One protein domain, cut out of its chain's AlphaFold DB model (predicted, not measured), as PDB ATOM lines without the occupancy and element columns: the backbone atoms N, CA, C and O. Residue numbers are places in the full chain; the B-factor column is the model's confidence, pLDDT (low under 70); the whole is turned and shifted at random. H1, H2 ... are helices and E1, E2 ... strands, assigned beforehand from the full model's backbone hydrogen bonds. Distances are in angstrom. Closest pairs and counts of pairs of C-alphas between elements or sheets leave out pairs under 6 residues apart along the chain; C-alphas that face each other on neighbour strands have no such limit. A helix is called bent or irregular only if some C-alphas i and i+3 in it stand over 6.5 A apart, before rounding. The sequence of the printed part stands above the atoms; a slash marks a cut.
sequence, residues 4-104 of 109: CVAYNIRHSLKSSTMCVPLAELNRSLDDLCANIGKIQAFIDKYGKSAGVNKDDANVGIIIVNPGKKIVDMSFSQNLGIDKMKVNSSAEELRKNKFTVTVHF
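AT A GLANCE: This is residues 4 to 104 of the 109 residues of an uncharacterized protein of Ferroplasma acidarmanus fer1 (UniProt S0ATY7). What shape do these atoms make? A twisted sheet of five strands forms a wall with helices H1 and H2 over one face and the other face bare. The longest helix, H1, folds back on itself at a kink of 149 degrees near residue 38, and H2 packs on H1 at residues 26 to 33. What is it built of, and how large is it? The printed part has 101 residues, with named elements in the order E1, E2, H1, E3, E4, H2, E5, five strands and two helices, of mixed class; the sheet is mixed, in the order E2, E1, E3, E4, E5. It is compact, with a radius of gyration of the C-alphas of 12.4 A, and spans 34 by 29 by 18 A.

HOW THE PARTS SIT: How do the strands pair? E1, residues 4 to 11, is antiparallel to E2, residues 14 to 21, in a hairpin with N 5 and O 20 at 2.8 A, and parallel to E3, residues 57 to 65, with N 6 and O 60 at 2.8 A. E3 and E4, residues 70 to 75, form an antiparallel hairpin with N 63 and O 72 at 2.8 A. E4 is parallel to E5, residues 99 to 103, with N 73 and O 101 at 2.8 A; the edge strands E2 and E5 are apart. Where do the helices stand? H1, residues 22 to 46, and H2, residues 83 to 95, are on the same face of the sheet, two layers, with helices on one face. H2 lies over E5 at a height over the sheet of 8.7 A and runs along the strands, at 1 degree to E5 on the local plane; their closest C-alphas are those of Ala 90 and Val 100, 6.1 A apart. E4, H2 and E5 make a strand-helix-strand unit, two parallel neighbour strands joined through a helix, with a right-handed crossover. How do the helices meet? H1 touches H2 with its residues 26 to 33 alone, the closest C-alphas being those of Cys 33 and Leu 93, 6.1 A apart. H1 is irregular, with C-alphas 37 and 40 8.8 A apart. In H2 every O i to N i+4 pair is within hydrogen-bond range, in H1 14 of 21.

IN THESE COORDINATES: Where does the first strand begin, and the last end? C-alpha 4 of E1 is at (16.475, 7.884, 30.661), and C-alpha 103 of E5 is at (29.722, 3.160, 22.169). How long are the elements? E1 is 21.6 A, E2 22.8 A, E3 23.8 A and H2 18.3 A from first to last C-alpha. H1 measures 12.5 A, and E3 bends by 51 degrees at residue 60.

THE WHOLE: How far does it reach? The two C-alphas farthest apart are those of Asp 55 and Lys 95, at 36.1 A. Is it continuous and confident? The printed part has no cut and no long link. The model's mean pLDDT over the printed part is 87.1, with residues 48 to 56 and residue 78 under 70.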
ATOM      1  N   CYS A   4      15.428   7.543  29.707       87.69
ATOM      2  CA  CYS A   4      16.475   7.884  30.661       87.69
ATOM      3  C   CYS A   4      17.796   7.188  30.317       87.69
ATOM      4  O   CYS A   4      17.826   6.185  29.603       87.69
ATOM      5  N   VAL A   5      18.893   7.751  30.816       89.94
ATOM      6  CA  VAL A   5      20.233   7.165  30.746       89.94
ATOM      7  C   VAL A   5      20.628   6.726  32.146       89.94
ATOM      8  O   VAL A   5      20.656   7.528  33.084       89.94
ATOM      9  N   ALA A   6      20.922   5.440  32.301       90.06
ATOM     10  CA  ALA A   6      21.339   4.883  33.575       90.06
ATOM     11  C   ALA A   6      22.799   5.246  33.864       90.06
ATOM     12  O   ALA A   6      23.686   4.943  33.076       90.06
ATOM     13  N   TYR A   7      23.082   5.828  35.023       92.06
ATOM     14  CA  TYR A   7      24.437   6.021  35.526       92.06
ATOM     15  C   TYR A   7      24.742   4.964  36.586       92.06
ATOM     16  O   TYR A   7      24.045   4.886  37.596       92.06
ATOM     17  N   ASN A   8      25.798   4.173  36.391       91.00
ATOM     18  CA  ASN A   8      26.345   3.261  37.395       91.00
ATOM     19  C   ASN A   8      27.682   3.802  37.905       91.00
ATOM     20  O   ASN A   8      28.705   3.708  37.228       91.00
ATOM     21  N   ILE A   9      27.685   4.358  39.113       91.00
ATOM     22  CA  ILE A   9      28.863   4.989  39.705       91.00
ATOM     23  C   ILE A   9      29.464   4.070  40.760       91.00
ATOM     24  O   ILE A   9      28.877   3.838  41.817       91.00
ATOM     25  N   ARG A  10      30.665   3.566  40.481       90.00
ATOM     26  CA  ARG A  10      31.442   2.701  41.372       90.00
ATOM     27  C   ARG A  10      32.441   3.554  42.139       90.00
ATOM     28  O   ARG A  10      33.456   3.966  41.580       90.00
ATOM     29  N   HIS A  11      32.146   3.827  43.404       82.31
ATOM     30  CA  HIS A  11      32.981   4.648  44.275       82.31
ATOM     31  C   HIS A  11      33.302   3.864  45.555       82.31
ATOM     32  O   HIS A  11      32.416   3.394  46.270       82.31
ATOM     33  N   SER A  12      34.593   3.686  45.836       78.12
ATOM     34  CA  SER A  12      35.065   2.853  46.950       78.12
ATOM     35  C   SER A  12      34.479   1.425  46.880       78.12
ATOM     36  O   SER A  12      34.577   0.778  45.840       78.12
ATOM     37  N   LEU A  13      33.869   0.926  47.963       78.06
ATOM     38  CA  LEU A  13      33.228  -0.396  48.032       78.06
ATOM     39  C   LEU A  13      31.739  -0.379  47.639       78.06
ATOM     40  O   LEU A  13      31.076  -1.410  47.729       78.06
ATOM     41  N   LYS A  14      31.191   0.776  47.239       81.56
ATOM     42  CA  LYS A  14      29.767   0.943  46.936       81.56
ATOM     43  C   LYS A  14      29.549   1.238  45.454       81.56
ATOM     44  O   LYS A  14      30.367   1.869  44.781       81.56
ATOM     45  N   SER A  15      28.409   0.790  44.948       83.75
ATOM     46  CA  SER A  15      27.887   1.194  43.650       83.75
ATOM     47  C   SER A  15      26.571   1.935  43.843       83.75
ATOM     48  O   SER A  15      25.726   1.538  44.644       83.75
ATOM     49  N   SER A  16      26.405   3.024  43.103       85.56
ATOM     50  CA  SER A  16      25.154   3.771  43.029       85.56
ATOM     51  C   SER A  16      24.669   3.725  41.593       85.56
ATOM     52  O   SER A  16      25.360   4.204  40.695       85.56
ATOM     53  N   THR A  17      23.501   3.128  41.383       86.38
ATOM     54  CA  THR A  17      22.812   3.179  40.095       86.38
ATOM     55  C   THR A  17      21.683   4.192  40.197       86.38
ATOM     56  O   THR A  17      20.881   4.126  41.122       86.38
ATOM     57  N   MET A  18      21.631   5.121  39.254       86.94
ATOM     58  CA  MET A  18      20.576   6.125  39.122       86.94
ATOM     59  C   MET A  18      20.173   6.219  37.654       86.94
ATOM     60  O   MET A  18      20.965   5.843  36.791       86.94
ATOM     61  N   CYS A  19      18.983   6.727  37.353       86.19
ATOM     62  CA  CYS A  19      18.636   7.066  35.978       86.19
ATOM     63  C   CYS A  19      18.400   8.564  35.858       86.19
ATOM     64  O   CYS A  19      17.665   9.151  36.650       86.19
ATOM     65  N   VAL A  20      19.043   9.173  34.869       88.44
ATOM     66  CA  VAL A  20      18.902  10.593  34.559       88.44
ATOM     67  C   VAL A  20      17.978  10.716  33.351       88.44
ATOM     68  O   VAL A  20      18.231  10.045  32.347       88.44
ATOM     69  N   PRO A  21      16.914  11.536  33.410       88.75
ATOM     70  CA  PRO A  21      16.057  11.778  32.255       88.75
ATOM     71  C   PRO A  21      16.881  12.215  31.042       88.75
ATOM     72  O   PRO A  21      17.784  13.039  31.168       88.75
ATOM     73  N   LEU A  22      16.554  11.711  29.851       88.38
ATOM     74  CA  LEU A  22      17.286  12.035  28.623       88.38
ATOM     75  C   LEU A  22      17.347  13.552  28.365       88.38
ATOM     76  O   LEU A  22      18.372  14.061  27.923       88.38
ATOM     77  N   ALA A  23      16.284  14.285  28.714       88.56
ATOM     78  CA  ALA A  23      16.233  15.746  28.616       88.56
ATOM     79  C   ALA A  23      17.285  16.463  29.487       88.56
ATOM     80  O   ALA A  23      17.673  17.588  29.185       88.56
ATOM     81  N   GLU A  24      17.770  15.817  30.551       90.69
ATOM     82  CA  GLU A  24      18.809  16.347  31.437       90.69
ATOM     83  C   GLU A  24      20.208  15.798  31.131       90.69
ATOM     84  O   GLU A  24      21.172  16.254  31.747       90.69
ATOM     85  N   LEU A  25      20.350  14.879  30.165       91.56
ATOM     86  CA  LEU A  25      21.613  14.195  29.867       91.56
ATOM     87  C   LEU A  25      22.767  15.172  29.608       91.56
ATOM     88  O   LEU A  25      23.856  15.017  30.150       91.56
ATOM     89  N   ASN A  26      22.542  16.206  28.796       93.50
ATOM     90  CA  ASN A  26      23.595  17.172  28.475       93.50
ATOM     91  C   ASN A  26      24.086  17.904  29.730       93.50
ATOM     92  O   ASN A  26      25.290  18.075  29.915       93.50
ATOM     93  N   ARG A  27      23.155  18.277  30.616       94.56
ATOM     94  CA  ARG A  27      23.467  18.940  31.883       94.56
ATOM     95  C   ARG A  27      24.166  17.987  32.851       94.56
ATOM     96  O   ARG A  27      25.132  18.385  33.492       94.56
ATOM     97  N   SER A  28      23.728  16.731  32.932       94.25
ATOM     98  CA  SER A  28      24.391  15.735  33.776       94.25
ATOM     99  C   SER A  28      25.789  15.389  33.273       94.25
ATOM    100  O   SER A  28      26.670  15.129  34.082       94.25
ATOM    101  N   LEU A  29      26.049  15.417  31.966       95.44
ATOM    102  CA  LEU A  29      27.404  15.247  31.439       95.44
ATOM    103  C   LEU A  29      28.328  16.407  31.836       95.44
ATOM    104  O   LEU A  29      29.463  16.150  32.238       95.44
ATOM    105  N   ASP A  30      27.841  17.650  31.803       95.06
ATOM    106  CA  ASP A  30      28.600  18.818  32.282       95.06
ATOM    107  C   ASP A  30      28.908  18.723  33.775       95.06
ATOM    108  O   ASP A  30      30.054  18.864  34.205       95.06
ATOM    109  N   ASP A  31      27.889  18.406  34.573       94.56
ATOM    110  CA  ASP A  31      28.051  18.239  36.012       94.56
ATOM    111  C   ASP A  31      28.960  17.054  36.356       94.56
ATOM    112  O   ASP A  31      29.715  17.133  37.330       94.56
ATOM    113  N   LEU A  32      28.932  15.975  35.565       94.31
ATOM    114  CA  LEU A  32      29.858  14.856  35.712       94.31
ATOM    115  C   LEU A  32      31.295  15.315  35.465       94.31
ATOM    116  O   LEU A  32      32.154  15.016  36.288       94.31
ATOM    117  N   CYS A  33      31.563  16.039  34.375       93.50
ATOM    118  CA  CYS A  33      32.908  16.522  34.051       93.50
ATOM    119  C   CYS A  33      33.446  17.453  35.148       93.50
ATOM    120  O   CYS A  33      34.556  17.247  35.642       93.50
ATOM    121  N   ALA A  34      32.622  18.397  35.611       92.56
ATOM    122  CA  ALA A  34      32.992  19.345  36.659       92.56
ATOM    123  C   ALA A  34      33.211  18.681  38.032       92.56
ATOM    124  O   ALA A  34      34.074  19.105  38.804       92.56
ATOM    125  N   ASN A  35      32.441  17.635  38.354       89.94
ATOM    126  CA  ASN A  35      32.434  17.012  39.681       89.94
ATOM    127  C   ASN A  35      33.029  15.599  39.709       89.94
ATOM    128  O   ASN A  35      32.890  14.912  40.719       89.94
ATOM    129  N   ILE A  36      33.733  15.149  38.667       88.00
ATOM    130  CA  ILE A  36      34.280  13.781  38.609       88.00
ATOM    131  C   ILE A  36      35.234  13.483  39.781       88.00
ATOM    132  O   ILE A  36      35.264  12.370  40.306       88.00
ATOM    133  N   GLY A  37      35.967  14.502  40.252       85.19
ATOM    134  CA  GLY A  37      36.827  14.430  41.441       85.19
ATOM    135  C   GLY A  37      36.079  14.521  42.778       85.19
ATOM    136  O   GLY A  37      36.642  14.200  43.820       85.19
ATOM    137  N   LYS A  38      34.808  14.935  42.762       88.69
ATOM    138  CA  LYS A  38      33.898  15.038  43.914       88.69
ATOM    139  C   LYS A  38      32.598  14.291  43.614       88.69
ATOM    140  O   LYS A  38      31.506  14.840  43.746       88.69
ATOM    141  N   ILE A  39      32.722  13.027  43.207       90.19
ATOM    142  CA  ILE A  39      31.611  12.252  42.637       90.19
ATOM    143  C   ILE A  39      30.390  12.137  43.564       90.19
ATOM    144  O   ILE A  39      29.270  11.989  43.087       90.19
ATOM    145  N   GLN A  40      30.582  12.262  44.880       88.38
ATOM    146  CA  GLN A  40      29.482  12.274  45.841       88.38
ATOM    147  C   GLN A  40      28.496  13.420  45.573       88.38
ATOM    148  O   GLN A  40      27.296  13.191  45.611       88.38
ATOM    149  N   ALA A  41      28.977  14.612  45.200       88.00
ATOM    150  CA  ALA A  41      28.108  15.745  44.872       88.00
ATOM    151  C   ALA A  41      27.238  15.463  43.636       88.00
ATOM    152  O   ALA A  41      26.075  15.860  43.584       88.00
ATOM    153  N   PHE A  42      27.783  14.731  42.659       90.62
ATOM    154  CA  PHE A  42      27.020  14.261  41.506       90.62
ATOM    155  C   PHE A  42      25.940  13.253  41.929       90.62
ATOM    156  O   PHE A  42      24.781  13.390  41.540       90.62
ATOM    157  N   ILE A  43      26.303  12.272  42.765       88.62
ATOM    158  CA  ILE A  43      25.363  11.270  43.292       88.62
ATOM    159  C   ILE A  43      24.259  11.931  44.119       88.62
ATOM    160  O   ILE A  43      23.102  11.561  43.978       88.62
ATOM    161  N   ASP A  44      24.565  12.919  44.951       87.56
ATOM    162  CA  ASP A  44      23.558  13.563  45.798       87.56
ATOM    163  C   ASP A  44      22.545  14.369  44.973       87.56
ATOM    164  O   ASP A  44      21.364  14.428  45.324       87.56
ATOM    165  N   LYS A  45      23.002  14.954  43.857       87.62
ATOM    166  CA  LYS A  45      22.176  15.726  42.924       87.62
ATOM    167  C   LYS A  45      21.263  14.837  42.078       87.62
ATOM    168  O   LYS A  45      20.071  15.111  41.995       87.62
ATOM    169  N   TYR A  46      21.809  13.783  41.472       87.06
ATOM    170  CA  TYR A  46      21.096  12.949  40.491       87.06
ATOM    171  C   TYR A  46      20.595  11.613  41.049       87.06
ATOM    172  O   TYR A  46      19.666  11.013  40.517       87.06
ATOM    173  N   GLY A  47      21.157  11.143  42.158       76.75
ATOM    174  CA  GLY A  47      20.744   9.910  42.833       76.75
ATOM    175  C   GLY A  47      19.396  10.027  43.538       76.75
ATOM    176  O   GLY A  47      18.795   9.011  43.875       76.75
ATOM    177  N   LYS A  48      18.900  11.256  43.727       68.75
ATOM    178  CA  LYS A  48      17.547  11.546  44.212       68.75
ATOM    179  C   LYS A  48      16.567  11.890  43.095       68.75
ATOM    180  O   LYS A  48      15.474  12.332  43.436       68.75
ATOM    181  N   SER A  49      16.926  11.738  41.812       59.31
ATOM    182  CA  SER A  49      16.020  12.047  40.698       59.31
ATOM    183  C   SER A  49      14.740  11.219  40.809       59.31
ATOM    184  O   SER A  49      14.650  10.073  40.372       59.31
ATOM    185  N   ALA A  50      13.751  11.826  41.459       48.16
ATOM    186  CA  ALA A  50      12.392  11.363  41.577       48.16
ATOM    187  C   ALA A  50      11.765  11.530  40.198       48.16
ATOM    188  O   ALA A  50      11.625  12.650  39.716       48.16
ATOM    189  N   GLY A  51      11.438  10.424  39.540       47.12
ATOM    190  CA  GLY A  51      10.748  10.495  38.254       47.12
ATOM    191  C   GLY A  51      11.127   9.426  37.252       47.12
ATOM    192  O   GLY A  51      10.436   9.334  36.248       47.12
ATOM    193  N   VAL A  52      12.158   8.614  37.517       51.78
ATOM    194  CA  VAL A  52      12.408   7.433  36.688       51.78
ATOM    195  C   VAL A  52      11.789   6.204  37.337       51.78
ATOM    196  O   VAL A  52      12.270   5.713  38.361       51.78
ATOM    197  N   ASN A  53      10.706   5.717  36.740       56.50
ATOM    198  CA  ASN A  53      10.091   4.450  37.117       56.50
ATOM    199  C   ASN A  53      10.865   3.283  36.496       56.50
ATOM    200  O   ASN A  53      11.547   3.432  35.485       56.50
ATOM    201  N   LYS A  54      10.717   2.077  37.061       57.62
ATOM    202  CA  LYS A  54      11.259   0.841  36.455       57.62
ATOM    203  C   LYS A  54      10.759   0.606  35.020       57.62
ATOM    204  O   LYS A  54      11.369  -0.172  34.295       57.62
ATOM    205  N   ASP A  55       9.676   1.285  34.646       59.75
ATOM    206  CA  ASP A  55       9.008   1.202  33.351       59.75
ATOM    207  C   ASP A  55       9.515   2.234  32.325       59.75
ATOM    208  O   ASP A  55       9.076   2.216  31.176       59.75
ATOM    209  N   ASP A  56      10.414   3.150  32.703       67.81
ATOM    210  CA  ASP A  56      11.001   4.097  31.753       67.81
ATOM    211  C   ASP A  56      12.040   3.418  30.855       67.81
ATOM    212  O   ASP A  56      12.828   2.567  31.280       67.81
ATOM    213  N   ALA A  57      12.039   3.800  29.580       74.25
ATOM    214  CA  ALA A  57      12.896   3.181  28.585       74.25
ATOM    215  C   ALA A  57      14.344   3.653  28.772       74.25
ATOM    216  O   ALA A  57      14.676   4.830  28.604       74.25
ATOM    217  N   ASN A  58      15.222   2.713  29.117       81.06
ATOM    218  CA  ASN A  58      16.647   2.974  29.218       81.06
ATOM    219  C   ASN A  58      17.287   2.993  27.818       81.06
ATOM    220  O   ASN A  58      17.388   1.959  27.154       81.06
ATOM    221  N   VAL A  59      17.742   4.172  27.395       87.94
ATOM    222  CA  VAL A  59      18.357   4.400  26.076       87.94
ATOM    223  C   VAL A  59      19.891   4.361  26.110       87.94
ATOM    224  O   VAL A  59      20.546   4.503  25.076       87.94
ATOM    225  N   GLY A  60      20.490   4.158  27.287       89.62
ATOM    226  CA  GLY A  60      21.932   4.009  27.434       89.62
ATOM    227  C   GLY A  60      22.406   3.905  28.879       89.62
ATOM    228  O   GLY A  60      21.741   4.323  29.819       89.62
ATOM    229  N   ILE A  61      23.604   3.371  29.063       91.44
ATOM    230  CA  ILE A  61      24.269   3.249  30.351       91.44
ATOM    231  C   ILE A  61      25.604   3.992  30.342       91.44
ATOM    232  O   ILE A  61      26.393   3.877  29.409       91.44
ATOM    233  N   ILE A  62      25.868   4.741  31.407       94.62
ATOM    234  CA  ILE A  62      27.145   5.390  31.677       94.62
ATOM    235  C   ILE A  62      27.720   4.783  32.957       94.62
ATOM    236  O   ILE A  62      27.181   4.951  34.051       94.62
ATOM    237  N   ILE A  63      28.825   4.058  32.834       94.44
ATOM    238  CA  ILE A  63      29.546   3.462  33.955       94.44
ATOM    239  C   ILE A  63      30.702   4.383  34.318       94.44
ATOM    240  O   ILE A  63      31.601   4.612  33.517       94.44
ATOM    241  N   VAL A  64      30.714   4.876  35.554       94.94
ATOM    242  CA  VAL A  64      31.760   5.765  36.064       94.94
ATOM    243  C   VAL A  64      32.499   5.060  37.191       94.94
ATOM    244  O   VAL A  64      31.905   4.677  38.198       94.94
ATOM    245  N   ASN A  65      33.812   4.910  37.054       93.88
ATOM    246  CA  ASN A  65      34.687   4.419  38.111       93.88
ATOM    247  C   ASN A  65      35.808   5.435  38.368       93.88
ATOM    248  O   ASN A  65      36.875   5.336  37.754       93.88
ATOM    249  N   PRO A  66      35.600   6.395  39.287       91.81
ATOM    250  CA  PRO A  66      36.603   7.407  39.606       91.81
ATOM    251  C   PRO A  66      37.894   6.811  40.170       91.81
ATOM    252  O   PRO A  66      38.978   7.266  39.820       91.81
ATOM    253  N   GLY A  67      37.796   5.745  40.976       90.50
ATOM    254  CA  GLY A  67      38.962   5.086  41.578       90.50
ATOM    255  C   GLY A  67      39.878   4.415  40.549       90.50
ATOM    256  O   GLY A  67      41.094   4.442  40.702       90.50
ATOM    257  N   LYS A  68      39.304   3.860  39.475       92.69
ATOM    258  CA  LYS A  68      40.059   3.290  38.343       92.69
ATOM    259  C   LYS A  68      40.275   4.276  37.192       92.69
ATOM    260  O   LYS A  68      40.908   3.907  36.213       92.69
ATOM    261  N   LYS A  69      39.748   5.499  37.299       93.75
ATOM    262  CA  LYS A  69      39.720   6.512  36.234       93.75
ATOM    263  C   LYS A  69      39.154   5.991  34.909       93.75
ATOM    264  O   LYS A  69      39.709   6.249  33.846       93.75
ATOM    265  N   ILE A  70      38.050   5.251  34.972       95.00
ATOM    266  CA  ILE A  70      37.376   4.695  33.790       95.00
ATOM    267  C   ILE A  70      35.979   5.297  33.681       95.00
ATOM    268  O   ILE A  70      35.255   5.351  34.680       95.00
ATOM    269  N   VAL A  71      35.602   5.703  32.472       96.75
ATOM    270  CA  VAL A  71      34.221   6.028  32.108       96.75
ATOM    271  C   VAL A  71      33.854   5.256  30.847       96.75
ATOM    272  O   VAL A  71      34.528   5.372  29.831       96.75
ATOM    273  N   ASP A  72      32.791   4.467  30.909       96.62
ATOM    274  CA  ASP A  72      32.214   3.794  29.745       96.62
ATOM    275  C   ASP A  72      30.836   4.385  29.475       96.62
ATOM    276  O   ASP A  72      30.029   4.494  30.394       96.62
ATOM    277  N   MET A  73      30.580   4.813  28.244       95.56
ATOM    278  CA  MET A  73      29.299   5.371  27.824       95.56
ATOM    279  C   MET A  73      28.765   4.526  26.678       95.56
ATOM    280  O   MET A  73      29.316   4.560  25.582       95.56
ATOM    281  N   SER A  74      27.699   3.780  26.920       93.56
ATOM    282  CA  SER A  74      27.132   2.840  25.962       93.56
ATOM    283  C   SER A  74      25.660   3.154  25.734       93.56
ATOM    284  O   SER A  74      24.846   3.022  26.642       93.56
ATOM    285  N   PHE A  75      25.301   3.561  24.522       90.88
ATOM    286  CA  PHE A  75      23.934   3.943  24.168       90.88
ATOM    287  C   PHE A  75      23.297   2.870  23.285       90.88
ATOM    288  O   PHE A  75      23.939   2.346  22.376       90.88
ATOM    289  N   SER A  76      22.044   2.512  23.566       82.44
ATOM    290  CA  SER A  76      21.323   1.439  22.868       82.44
ATOM    291  C   SER A  76      20.507   1.945  21.679       82.44
ATOM    292  O   SER A  76      20.201   1.165  20.783       82.44
ATOM    293  N   GLN A  77      20.161   3.235  21.654       74.19
ATOM    294  CA  GLN A  77      19.343   3.865  20.612       74.19
ATOM    295  C   GLN A  77      19.876   5.268  20.294       74.19
ATOM    296  O   GLN A  77      20.414   5.937  21.169       74.19
ATOM    297  N   ASN A  78      19.708   5.751  19.057       68.25
ATOM    298  CA  ASN A  78      20.075   7.127  18.672       68.25
ATOM    299  C   ASN A  78      18.973   8.159  19.006       68.25
ATOM    300  O   ASN A  78      18.934   9.243  18.423       68.25
ATOM    301  N   LEU A  79      18.055   7.844  19.923       73.44
ATOM    302  CA  LEU A  79      16.924   8.710  20.258       73.44
ATOM    303  C   LEU A  79      17.377   9.926  21.069       73.44
ATOM    304  O   LEU A  79      17.663   9.803  22.254       73.44
ATOM    305  N   GLY A  80      17.406  11.106  20.443       76.75
ATOM    306  CA  GLY A  80      17.554  12.396  21.133       76.75
ATOM    307  C   GLY A  80      18.891  12.624  21.849       76.75
ATOM    308  O   GLY A  80      19.021  13.600  22.582       76.75
ATOM    309  N   ILE A  81      19.879  11.748  21.645       86.69
ATOM    310  CA  ILE A  81      21.225  11.895  22.205       86.69
ATOM    311  C   ILE A  81      22.040  12.813  21.301       86.69
ATOM    312  O   ILE A  81      22.284  12.514  20.130       86.69
ATOM    313  N   ASP A  82      22.529  13.906  21.875       90.94
ATOM    314  CA  ASP A  82      23.492  14.775  21.216       90.94
ATOM    315  C   ASP A  82      24.884  14.121  21.223       90.94
ATOM    316  O   ASP A  82      25.638  14.178  22.199       90.94
ATOM    317  N   LYS A  83      25.238  13.481  20.102       90.75
ATOM    318  CA  LYS A  83      26.539  12.817  19.929       90.75
ATOM    319  C   LYS A  83      27.709  13.792  20.034       90.75
ATOM    320  O   LYS A  83      28.772  13.400  20.515       90.75
ATOM    321  N   MET A  84      27.539  15.042  19.592       92.06
ATOM    322  CA  MET A  84      28.596  16.052  19.699       92.06
ATOM    323  C   MET A  84      28.845  16.384  21.163       92.06
ATOM    324  O   MET A  84      30.000  16.399  21.591       92.06
ATOM    325  N   LYS A  85      27.773  16.553  21.947       93.88
ATOM    326  CA  LYS A  85      27.888  16.773  23.387       93.88
ATOM    327  C   LYS A  85      28.584  15.607  24.083       93.88
ATOM    328  O   LYS A  85      29.587  15.834  24.755       93.88
ATOM    329  N   VAL A  86      28.119  14.375  23.867       94.12
ATOM    330  CA  VAL A  86      28.727  13.163  24.449       94.12
ATOM    331  C   VAL A  86      30.218  13.076  24.118       94.12
ATOM    332  O   VAL A  86      31.035  12.882  25.017       94.12
ATOM    333  N   ASN A  87      30.590  13.274  22.850       95.44
ATOM    334  CA  ASN A  87      31.990  13.234  22.436       95.44
ATOM    335  C   ASN A  87      32.812  14.360  23.078       95.44
ATOM    336  O   ASN A  87      33.926  14.107  23.529       95.44
ATOM    337  N   SER A  88      32.270  15.577  23.184       96.81
ATOM    338  CA  SER A  88      32.964  16.688  23.847       96.81
ATOM    339  C   SER A  88      33.210  16.420  25.338       96.81
ATOM    340  O   SER A  88      34.326  16.616  25.817       96.81
ATOM    341  N   SER A  89      32.218  15.880  26.054       96.31
ATOM    342  CA  SER A  89      32.357  15.486  27.460       96.31
ATOM    343  C   SER A  89      33.332  14.318  27.625       96.31
ATOM    344  O   SER A  89      34.114  14.288  28.573       96.31
ATOM    345  N   ALA A  90      33.353  13.373  26.679       96.12
ATOM    346  CA  ALA A  90      34.339  12.298  26.672       96.12
ATOM    347  C   ALA A  90      35.772  12.835  26.511       96.12
ATOM    348  O   ALA A  90      36.665  12.413  27.245       96.12
ATOM    349  N   GLU A  91      35.995  13.800  25.615       96.50
ATOM    350  CA  GLU A  91      37.290  14.475  25.466       96.50
ATOM    351  C   GLU A  91      37.700  15.249  26.725       96.50
ATOM    352  O   GLU A  91      38.861  15.211  27.135       96.50
ATOM    353  N   GLU A  92      36.762  15.922  27.388       95.88
ATOM    354  CA  GLU A  92      37.035  16.619  28.646       95.88
ATOM    355  C   GLU A  92      37.453  15.650  29.764       95.88
ATOM    356  O   GLU A  92      38.442  15.874  30.469       95.88
ATOM    357  N   LEU A  93      36.764  14.518  29.892       95.12
ATOM    358  CA  LEU A  93      37.132  13.464  30.836       95.12
ATOM    359  C   LEU A  93      38.504  12.849  30.499       95.12
ATOM    360  O   LEU A  93      39.308  12.610  31.406       95.12
ATOM    361  N   ARG A  94      38.833  12.672  29.209       95.31
ATOM    362  CA  ARG A  94      40.173  12.239  28.764       95.31
ATOM    363  C   ARG A  94      41.259  13.237  29.162       95.31
ATOM    364  O   ARG A  94      42.293  12.822  29.687       95.31
ATOM    365  N   LYS A  95      41.018  14.547  29.016       95.00
ATOM    366  CA  LYS A  95      41.936  15.603  29.503       95.00
ATOM    367  C   LYS A  95      42.157  15.521  31.015       95.00
ATOM    368  O   LYS A  95      43.271  15.740  31.488       95.00
ATOM    369  N   ASN A  96      41.139  15.097  31.762       91.81
ATOM    370  CA  ASN A  96      41.225  14.806  33.196       91.81
ATOM    371  C   ASN A  96      41.885  13.448  33.531       91.81
ATOM    372  O   ASN A  96      41.849  13.002  34.681       91.81
ATOM    373  N   LYS A  97      42.553  12.808  32.558       94.38
ATOM    374  CA  LYS A  97      43.289  11.535  32.682       94.38
ATOM    375  C   LYS A  97      42.397  10.320  32.956       94.38
ATOM    376  O   LYS A  97      42.842   9.380  33.619       94.38
ATOM    377  N   PHE A  98      41.158  10.336  32.468       95.69
ATOM    378  CA  PHE A  98      40.292   9.160  32.456       95.69
ATOM    379  C   PHE A  98      40.425   8.393  31.141       95.69
ATOM    380  O   PHE A  98      40.519   8.983  30.066       95.69
ATOM    381  N   THR A  99      40.362   7.069  31.224       97.12
ATOM    382  CA  THR A  99      40.108   6.217  30.062       97.12
ATOM    383  C   THR A  99      38.618   6.266  29.773       97.12
ATOM    384  O   THR A  99      37.817   5.807  30.591       97.12
ATOM    385  N   VAL A 100      38.249   6.849  28.631       97.19
ATOM    386  CA  VAL A 100      36.849   7.019  28.238       97.19
ATOM    387  C   VAL A 100      36.548   6.228  26.978       97.19
ATOM    388  O   VAL A 100      37.161   6.481  25.934       97.19
ATOM    389  N   THR A 101      35.567   5.340  27.066       96.75
ATOM    390  CA  THR A 101      35.032   4.588  25.929       96.75
ATOM    391  C   THR A 101      33.617   5.067  25.638       96.75
ATOM    392  O   THR A 101      32.829   5.273  26.558       96.75
ATOM    393  N   VAL A 102      33.308   5.279  24.359       95.12
ATOM    394  CA  VAL A 102      31.975   5.689  23.911       95.12
ATOM    395  C   VAL A 102      31.515   4.724  22.831       95.12
ATOM    396  O   VAL A 102      32.165   4.588  21.795       95.12
ATOM    397  N   HIS A 103      30.390   4.068  23.080       92.88
ATOM    398  CA  HIS A 103      29.722   3.160  22.169       92.88
ATOM    399  C   HIS A 103      28.357   3.737  21.808       92.88
ATOM    400  O   HIS A 103      27.466   3.865  22.647       92.88
ATOM    401  N   PHE A 104      28.197   4.090  20.537       89.88
ATOM    402  CA  PHE A 104      26.894   4.386  19.952       89.88
ATOM    403  C   PHE A 104      26.356   3.129  19.264       89.88
ATOM    404  O   PHE A 104      27.156   2.298  18.821       89.88
TER     405      PHE A 104